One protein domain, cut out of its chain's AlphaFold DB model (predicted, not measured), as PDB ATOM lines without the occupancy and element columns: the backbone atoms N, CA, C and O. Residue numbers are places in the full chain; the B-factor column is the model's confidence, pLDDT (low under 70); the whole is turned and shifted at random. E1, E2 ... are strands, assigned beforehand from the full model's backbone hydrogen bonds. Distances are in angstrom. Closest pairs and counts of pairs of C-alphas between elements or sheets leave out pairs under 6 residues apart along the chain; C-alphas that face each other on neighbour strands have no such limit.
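This is residues 2 to 25 and 33 to 75 of the 75 residues of an uncharacterized protein of Betaproteobacteria bacterium SG8_41 (UniProt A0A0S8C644). With little regular structure, a long unnamed stretch, residues 2 to 25, passes a small antiparallel sheet, E3-E4-E5, whose E4 and E5 have the short hairpin E1-E2 near one end. The 67 printed residues include five named strands, E1 to E5 in chain order, holding 23 residues, and no named helix: all strand. The whole is compact, radius of gyration of the C-alphas 11.2 A, spanning 36 by 26 by 24 A.

Residues 20 to 21 pair, parallel, with residues 66 to 67 of E5, residues 65 to 71. E1, residues 38 to 40, and E2, residues 43 to 45, form a hairpin; N 38 and O 45 are 2.9 A apart. The closest C-alphas of E1 and E4, residues 56 to 61, are Cys 38 and Cys 60, 5.8 A. E3, residues 50 to 53, E4 and E5 form a meander, each strand the antiparallel neighbour of the one before: N 51 to O 58 and N 59 to O 67 are each 2.9 A.

E1 begins at C-alpha 38 (36.682, -13.239, -29.916). E4 is 15.6 A long; E5, 17.7 A, ends at C-alpha 71 (52.337, -24.503, -31.144).

Residues 26 to 32 are cut out, C-alphas 25 and 33 being 15.5 A apart. Residues 2 to 3, 33 to 34 and 72 to 75 have pLDDT under 70.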
ATOM      1  N   LYS A   2      58.616  -7.603 -23.019       46.53
ATOM      2  CA  LYS A   2      58.299  -8.983 -23.428       46.53
ATOM      3  C   LYS A   2      56.822  -9.184 -23.122       46.53
ATOM      4  O   LYS A   2      56.476  -9.557 -22.007       46.53
ATOM      5  N   GLU A   3      55.976  -8.808 -24.068       57.06
ATOM      6  CA  GLU A   3      54.546  -9.064 -23.998       57.06
ATOM      7  C   GLU A   3      54.389 -10.583 -24.026       57.06
ATOM      8  O   GLU A   3      54.649 -11.249 -25.025       57.06
ATOM      9  N   THR A   4      54.138 -11.150 -22.849       80.00
ATOM     10  CA  THR A   4      53.911 -12.583 -22.705       80.00
ATOM     11  C   THR A   4      52.476 -12.836 -23.127       80.00
ATOM     12  O   THR A   4      51.553 -12.239 -22.579       80.00
ATOM     13  N   VAL A   5      52.292 -13.677 -24.144       86.25
ATOM     14  CA  VAL A   5      50.957 -14.077 -24.594       86.25
ATOM     15  C   VAL A   5      50.221 -14.730 -23.410       86.25
ATOM     16  O   VAL A   5      50.765 -15.670 -22.811       86.25
ATOM     17  N   PRO A   6      49.024 -14.244 -23.033       91.06
ATOM     18  CA  PRO A   6      48.315 -14.711 -21.846       91.06
ATOM     19  C   PRO A   6      47.955 -16.196 -21.940       91.06
ATOM     20  O   PRO A   6      47.501 -16.676 -22.977       91.06
ATOM     21  N   GLN A   7      48.148 -16.920 -20.833       90.88
ATOM     22  CA  GLN A   7      47.703 -18.306 -20.671       90.88
ATOM     23  C   GLN A   7      46.243 -18.333 -20.243       90.88
ATOM     24  O   GLN A   7      45.928 -17.860 -19.153       90.88
ATOM     25  N   VAL A   8      45.375 -18.908 -21.071       92.69
ATOM     26  CA  VAL A   8      43.921 -18.922 -20.823       92.69
ATOM     27  C   VAL A   8      43.378 -20.299 -20.433       92.69
ATOM     28  O   VAL A   8      42.206 -20.424 -20.087       92.69
ATOM     29  N   GLY A   9      44.244 -21.319 -20.408       91.12
ATOM     30  CA  GLY A   9      43.854 -22.701 -20.127       91.12
ATOM     31  C   GLY A   9      43.112 -23.337 -21.302       91.12
ATOM     32  O   GLY A   9      43.186 -22.834 -22.417       91.12
ATOM     33  N   ALA A  10      42.435 -24.456 -21.049       92.06
ATOM     34  CA  ALA A  10      41.581 -25.105 -22.039       92.06
ATOM     35  C   ALA A  10      40.210 -24.396 -22.133       92.06
ATOM     36  O   ALA A  10      39.783 -23.774 -21.150       92.06
ATOM     37  N   PRO A  11      39.505 -24.491 -23.275       92.69
ATOM     38  CA  PRO A  11      38.120 -24.044 -23.369       92.69
ATOM     39  C   PRO A  11      37.222 -24.853 -22.420       92.69
ATOM     40  O   PRO A  11      37.291 -26.081 -22.362       92.69
ATOM     41  N   ASP A  12      36.395 -24.142 -21.663       93.50
ATOM     42  CA  ASP A  12      35.418 -24.672 -20.717       93.50
ATOM     43  C   ASP A  12      34.069 -24.845 -21.440       93.50
ATOM     44  O   ASP A  12      33.543 -23.860 -21.964       93.50
ATOM     45  N   PRO A  13      33.495 -26.064 -21.489       91.75
ATOM     46  CA  PRO A  13      32.260 -26.331 -22.226       91.75
ATOM     47  C   PRO A  13      31.029 -25.597 -21.673       91.75
ATOM     48  O   PRO A  13      30.026 -25.500 -22.379       91.75
ATOM     49  N   GLU A  14      31.075 -25.087 -20.438       95.69
ATOM     50  CA  GLU A  14      29.985 -24.308 -19.836       95.69
ATOM     51  C   GLU A  14      30.130 -22.793 -20.074       95.69
ATOM     52  O   GLU A  14      29.260 -22.014 -19.674       95.69
ATOM     53  N   ARG A  15      31.221 -22.347 -20.714       93.62
ATOM     54  CA  ARG A  15      31.525 -20.927 -20.939       93.62
ATOM     55  C   ARG A  15      31.621 -20.607 -22.421       93.62
ATOM     56  O   ARG A  15      32.020 -21.423 -23.242       93.62
ATOM     57  N   ASP A  16      31.300 -19.361 -22.748       91.56
ATOM     58  CA  ASP A  16      31.299 -18.914 -24.133       91.56
ATOM     59  C   ASP A  16      32.721 -18.836 -24.701       91.56
ATOM     60  O   ASP A  16      33.574 -18.104 -24.195       91.56
ATOM     61  N   THR A  17      32.990 -19.604 -25.748       93.62
ATOM     62  CA  THR A  17      34.253 -19.557 -26.480       93.62
ATOM     63  C   THR A  17      33.933 -19.489 -27.961       93.62
ATOM     64  O   THR A  17      33.260 -20.369 -28.500       93.62
ATOM     65  N   SER A  18      34.428 -18.437 -28.611       92.69
ATOM     66  CA  SER A  18      34.328 -18.257 -30.053       92.69
ATOM     67  C   SER A  18      34.884 -19.478 -30.793       92.69
ATOM     68  O   SER A  18      35.799 -20.135 -30.286       92.69
ATOM     69  N   PRO A  19      34.398 -19.759 -32.013       91.31
ATOM     70  CA  PRO A  19      34.922 -20.844 -32.832       91.31
ATOM     71  C   PRO A  19      36.447 -20.776 -32.969       91.31
ATOM     72  O   PRO A  19      36.998 -19.702 -33.223       91.31
ATOM     73  N   ILE A  20      37.103 -21.925 -32.801       91.44
ATOM     74  CA  ILE A  20      38.539 -22.106 -33.023       91.44
ATOM     75  C   ILE A  20      38.711 -22.878 -34.325       91.44
ATOM     76  O   ILE A  20      38.126 -23.949 -34.477       91.44
ATOM     77  N   LEU A  21      39.498 -22.322 -35.239       90.06
ATOM     78  CA  LEU A  21      39.715 -22.823 -36.588       90.06
ATOM     79  C   LEU A  21      41.203 -23.043 -36.833       90.06
ATOM     80  O   LEU A  21      42.050 -22.323 -36.287       90.06
ATOM     81  N   ASP A  22      41.510 -24.019 -37.674       87.88
ATOM     82  CA  ASP A  22      42.853 -24.216 -38.199       87.88
ATOM     83  C   ASP A  22      43.197 -23.165 -39.262       87.88
ATOM     84  O   ASP A  22      42.318 -22.521 -39.837       87.88
ATOM     85  N   GLU A  23      44.492 -22.943 -39.497       79.38
ATOM     86  CA  GLU A  23      44.968 -21.936 -40.457       79.38
ATOM     87  C   GLU A  23      44.497 -22.198 -41.897       79.38
ATOM     88  O   GLU A  23      44.351 -21.259 -42.680       79.38
ATOM     89  N   ASP A  24      44.251 -23.465 -42.222       74.38
ATOM     90  CA  ASP A  24      43.782 -23.961 -43.512       74.38
ATOM     91  C   ASP A  24      42.252 -24.093 -43.612       74.38
ATOM     92  O   ASP A  24      41.733 -24.341 -44.704       74.38
ATOM     93  N   GLU A  25      41.513 -23.880 -42.517       77.31
ATOM     94  CA  GLU A  25      40.051 -23.907 -42.549       77.31
ATOM     95  C   GLU A  25      39.513 -22.579 -43.102       77.31
ATOM     96  O   GLU A  25      39.546 -21.529 -42.455       77.31
ATOM     97  N   LEU A  33      29.245 -14.042 -37.855       62.22
ATOM     98  CA  LEU A  33      30.061 -13.625 -36.726       62.22
ATOM     99  C   LEU A  33      30.192 -12.112 -36.765       62.22
ATOM    100  O   LEU A  33      31.063 -11.523 -37.403       62.22
ATOM    101  N   GLU A  34      29.235 -11.511 -36.074       59.41
ATOM    102  CA  GLU A  34      28.901 -10.092 -36.123       59.41
ATOM    103  C   GLU A  34      29.367  -9.342 -34.863       59.41
ATOM    104  O   GLU A  34      29.075  -8.161 -34.687       59.41
ATOM    105  N   THR A  35      30.087 -10.015 -33.959       70.19
ATOM    106  CA  THR A  35      30.521  -9.438 -32.676       70.19
ATOM    107  C   THR A  35      31.756  -8.549 -32.809       70.19
ATOM    108  O   THR A  35      31.965  -7.669 -31.975       70.19
ATOM    109  N   GLY A  36      32.596  -8.792 -33.825       82.00
ATOM    110  CA  GLY A  36      33.874  -8.100 -34.027       82.00
ATOM    111  C   GLY A  36      34.929  -8.369 -32.944       82.00
ATOM    112  O   GLY A  36      35.954  -7.696 -32.922       82.00
ATOM    113  N   VAL A  37      34.686  -9.322 -32.034       92.12
ATOM    114  CA  VAL A  37      35.589  -9.724 -30.940       92.12
ATOM    115  C   VAL A  37      35.534 -11.234 -30.737       92.12
ATOM    116  O   VAL A  37      34.504 -11.861 -30.992       92.12
ATOM    117  N   CYS A  38      36.622 -11.819 -30.242       94.19
ATOM    118  CA  CYS A  38      36.682 -13.239 -29.916       94.19
ATOM    119  C   CYS A  38      36.437 -13.454 -28.426       94.19
ATOM    120  O   CYS A  38      37.072 -12.808 -27.594       94.19
ATOM    121  N   TYR A  39      35.561 -14.388 -28.072       94.62
ATOM    122  CA  TYR A  39      35.383 -14.813 -26.689       94.62
ATOM    123  C   TYR A  39      36.252 -16.028 -26.390       94.62
ATOM    124  O   TYR A  39      36.343 -16.948 -27.199       94.62
ATOM    125  N   PHE A  40      36.889 -16.062 -25.225       95.38
ATOM    126  CA  PHE A  40      37.507 -17.276 -24.696       95.38
ATOM    127  C   PHE A  40      37.109 -17.423 -23.237       95.38
ATOM    128  O   PHE A  40      37.424 -16.560 -22.413       95.38
ATOM    129  N   ASN A  41      36.381 -18.492 -22.914       95.44
ATOM    130  CA  ASN A  41      35.799 -18.702 -21.594       95.44
ATOM    131  C   ASN A  41      35.048 -17.448 -21.082       95.44
ATOM    132  O   ASN A  41      35.214 -17.025 -19.945       95.44
ATOM    133  N   GLY A  42      34.246 -16.786 -21.911       93.06
ATOM    134  CA  GLY A  42      33.461 -15.599 -21.557       93.06
ATOM    135  C   GLY A  42      34.263 -14.301 -21.398       93.06
ATOM    136  O   GLY A  42      33.705 -13.298 -20.961       93.06
ATOM    137  N   VAL A  43      35.558 -14.294 -21.732       95.00
ATOM    138  CA  VAL A  43      36.384 -13.078 -21.793       95.00
ATOM    139  C   VAL A  43      36.488 -12.621 -23.241       95.00
ATOM    140  O   VAL A  43      36.839 -13.420 -24.102       95.00
ATOM    141  N   ALA A  44      36.195 -11.347 -23.505       94.31
ATOM    142  CA  ALA A  44      36.293 -10.758 -24.837       94.31
ATOM    143  C   ALA A  44      37.727 -10.304 -25.155       94.31
ATOM    144  O   ALA A  44      38.384  -9.665 -24.328       94.31
ATOM    145  N   TYR A  45      38.163 -10.575 -26.382       94.25
ATOM    146  CA  TYR A  45      39.452 -10.192 -26.944       94.25
ATOM    147  C   TYR A  45      39.243  -9.452 -28.262       94.25
ATOM    148  O   TYR A  45      38.447  -9.867 -29.106       94.25
ATOM    149  N   ALA A  46      39.963  -8.347 -28.434       94.12
ATOM    150  CA  ALA A  46      39.909  -7.563 -29.657       94.12
ATOM    151  C   ALA A  46      40.625  -8.287 -30.815       94.12
ATOM    152  O   ALA A  46      41.575  -9.043 -30.571       94.12
ATOM    153  N   PRO A  47      40.235  -8.018 -32.074       92.50
ATOM    154  CA  PRO A  47      40.980  -8.476 -33.239       92.50
ATOM    155  C   PRO A  47      42.457  -8.077 -33.150       92.50
ATOM    156  O   PRO A  47      42.793  -6.987 -32.681       92.50
ATOM    157  N   GLY A  48      43.349  -8.971 -33.572       92.12
ATOM    158  CA  GLY A  48      44.796  -8.800 -33.446       92.12
ATOM    159  C   GLY A  48      45.388  -9.330 -32.135       92.12
ATOM    160  O   GLY A  48      46.610  -9.444 -32.017       92.12
ATOM    161  N   GLN A  49      44.563  -9.646 -31.126       94.31
ATOM    162  CA  GLN A  49      45.062 -10.198 -29.866       94.31
ATOM    163  C   GLN A  49      45.388 -11.687 -29.975       94.31
ATOM    164  O   GLN A  49      44.736 -12.447 -30.689       94.31
ATOM    165  N   TYR A  50      46.389 -12.099 -29.200       93.81
ATOM    166  CA  TYR A  50      46.831 -13.483 -29.100       93.81
ATOM    167  C   TYR A  50      46.571 -14.030 -27.701       93.81
ATOM    168  O   TYR A  50      46.771 -13.328 -26.706       93.81
ATOM    169  N   VAL A  51      46.203 -15.306 -27.621       94.19
ATOM    170  CA  VAL A  51      46.126 -16.070 -26.371       94.19
ATOM    171  C   VAL A  51      46.796 -17.427 -26.555       94.19
ATOM    172  O   VAL A  51      46.931 -17.916 -27.676       94.19
ATOM    173  N   ARG A  52      47.229 -18.049 -25.457       93.00
ATOM    174  CA  ARG A  52      47.743 -19.419 -25.480       93.00
ATOM    175  C   ARG A  52      46.825 -20.340 -24.685       93.00
ATOM    176  O   ARG A  52      46.620 -20.138 -23.484       93.00
ATOM    177  N   SER A  53      46.332 -21.367 -25.365       92.12
ATOM    178  CA  SER A  53      45.525 -22.450 -24.806       92.12
ATOM    179  C   SER A  53      46.369 -23.724 -24.806       92.12
ATOM    180  O   SER A  53      46.568 -24.355 -25.839       92.12
ATOM    181  N   GLY A  54      46.955 -24.080 -23.658       87.88
ATOM    182  CA  GLY A  54      47.912 -25.192 -23.589       87.88
ATOM    183  C   GLY A  54      49.192 -24.906 -24.388       87.88
ATOM    184  O   GLY A  54      49.909 -23.956 -24.062       87.88
ATOM    185  N   SER A  55      49.488 -25.729 -25.403       86.88
ATOM    186  CA  SER A  55      50.568 -25.483 -26.376       86.88
ATOM    187  C   SER A  55      50.137 -24.581 -27.529       86.88
ATOM    188  O   SER A  55      50.995 -24.035 -28.215       86.88
ATOM    189  N   GLU A  56      48.840 -24.377 -27.742       90.88
ATOM    190  CA  GLU A  56      48.320 -23.754 -28.957       90.88
ATOM    191  C   GLU A  56      48.319 -22.230 -28.854       90.88
ATOM    192  O   GLU A  56      47.850 -21.662 -27.861       90.88
ATOM    193  N   LEU A  57      48.827 -21.562 -29.889       92.88
ATOM    194  CA  LEU A  57      48.739 -20.117 -30.050       92.88
ATOM    195  C   LEU A  57      47.507 -19.773 -30.889       92.88
ATOM    196  O   LEU A  57      47.420 -20.151 -32.057       92.88
ATOM    197  N   LEU A  58      46.583 -19.022 -30.300       94.62
ATOM    198  CA  LEU A  58      45.358 -18.578 -30.952       94.62
ATOM    199  C   LEU A  58      45.438 -17.078 -31.235       94.62
ATOM    200  O   LEU A  58      45.852 -16.303 -30.370       94.62
ATOM    201  N   HIS A  59      45.026 -16.680 -32.433       94.31
ATOM    202  CA  HIS A  59      44.937 -15.292 -32.878       94.31
ATOM    203  C   HIS A  59      43.479 -14.915 -33.121       94.31
ATOM    204  O   HIS A  59      42.777 -15.634 -33.830       94.31
ATOM    205  N   CYS A  60      43.031 -13.803 -32.544       93.94
ATOM    206  CA  CYS A  60      41.695 -13.288 -32.797       93.94
ATOM    207  C   CYS A  60      41.663 -12.536 -34.130       93.94
ATOM    208  O   CYS A  60      42.321 -11.506 -34.271       93.94
ATOM    209  N   GLU A  61      40.889 -13.023 -35.095       90.44
ATOM    210  CA  GLU A  61      40.672 -12.342 -36.375       90.44
ATOM    211  C   GLU A  61      39.387 -11.488 -36.334       90.44
ATOM    212  O   GLU A  61      38.508 -11.681 -35.493       90.44
ATOM    213  N   GLU A  62      39.252 -10.542 -37.269       82.81
ATOM    214  CA  GLU A  62      38.214  -9.488 -37.273       82.81
ATOM    215  C   GLU A  62      36.763  -9.993 -37.248       82.81
ATOM    216  O   GLU A  62      35.850  -9.260 -36.875       82.81
ATOM    217  N   ARG A  63      36.542 -11.260 -37.601       82.75
ATOM    218  CA  ARG A  63      35.230 -11.915 -37.568       82.75
ATOM    219  C   ARG A  63      34.965 -12.647 -36.258       82.75
ATOM    220  O   ARG A  63      34.198 -13.590 -36.250       82.75
ATOM    221  N   GLY A  64      35.637 -12.304 -35.163       89.25
ATOM    222  CA  GLY A  64      35.386 -12.937 -33.864       89.25
ATOM    223  C   GLY A  64      35.675 -14.444 -33.830       89.25
ATOM    224  O   GLY A  64      35.045 -15.172 -33.062       89.25
ATOM    225  N   VAL A  65      36.618 -14.904 -34.661       90.69
ATOM    226  CA  VAL A  65      37.116 -16.287 -34.701       90.69
ATOM    227  C   VAL A  65      38.526 -16.367 -34.142       90.69
ATOM    228  O   VAL A  65      39.358 -15.489 -34.384       90.69
ATOM    229  N   TRP A  66      38.811 -17.463 -33.451       93.19
ATOM    230  CA  TRP A  66      40.171 -17.834 -33.101       93.19
ATOM    231  C   TRP A  66      40.782 -18.646 -34.236       93.19
ATOM    232  O   TRP A  66      40.244 -19.682 -34.609       93.19
ATOM    233  N   VAL A  67      41.929 -18.209 -34.750       92.62
ATOM    234  CA  VAL A  67      42.725 -18.983 -35.711       92.62
ATOM    235  C   VAL A  67      43.969 -19.517 -35.019       92.62
ATOM    236  O   VAL A  67      44.727 -18.754 -34.409       92.62
ATOM    237  N   ARG A  68      44.192 -20.827 -35.124       92.81
ATOM    238  CA  ARG A  68      45.392 -21.500 -34.628       92.81
ATOM    239  C   ARG A  68      46.582 -21.108 -35.508       92.81
ATOM    240  O   ARG A  68      46.562 -21.310 -36.714       92.81
ATOM    241  N   LYS A  69      47.617 -20.511 -34.908       89.56
ATOM    242  CA  LYS A  69      48.846 -20.069 -35.605       89.56
ATOM    243  C   LYS A  69      50.047 -20.990 -35.340       89.56
ATOM    244  O   LYS A  69      51.181 -20.625 -35.642       89.56
ATOM    245  N   GLY A  70      49.808 -22.147 -34.723       81.88
ATOM    246  CA  GLY A  70      50.818 -23.150 -34.384       81.88
ATOM    247  C   GLY A  70      50.988 -23.377 -32.882       81.88
ATOM    248  O   GLY A  70      50.207 -22.896 -32.057       81.88
ATOM    249  N   GLU A  71      52.031 -24.128 -32.525       78.94
ATOM    250  CA  GLU A  71      52.337 -24.503 -31.144       78.94
ATOM    251  C   GLU A  71      53.515 -23.696 -30.588       78.94
ATOM    252  O   GLU A  71      54.588 -23.606 -31.190       78.94
ATOM    253  N   MET A  72      53.343 -23.129 -29.396       68.06
ATOM    254  CA  MET A  72      54.421 -22.502 -28.642       68.06
ATOM    255  C   MET A  72      54.993 -23.524 -27.653       68.06
ATOM    256  O   MET A  72      54.252 -24.009 -26.794       68.06
ATOM    257  N   PRO A  73      56.303 -23.834 -27.709       59.50
ATOM    258  CA  PRO A  73      56.898 -24.827 -26.825       59.50
ATOM    259  C   PRO A  73      56.714 -24.439 -25.352       59.50
ATOM    260  O   PRO A  73      56.887 -23.274 -24.972       59.50
ATOM    261  N   PHE A  74      56.377 -25.427 -24.519       56.34
ATOM    262  CA  PHE A  74      56.376 -25.294 -23.065       56.34
ATOM    263  C   PHE A  74      57.805 -24.962 -22.629       56.34
ATOM    264  O   PHE A  74      58.699 -25.800 -22.739       56.34
ATOM    265  N   ARG A  75      58.045 -23.718 -22.219       57.44
ATOM    266  CA  ARG A  75      59.339 -23.281 -21.698       57.44
ATOM    267  C   ARG A  75      59.299 -23.208 -20.186       57.44
ATOM    268  O   ARG A  75      58.262 -22.727 -19.678       57.44
TER     269      ARG A  75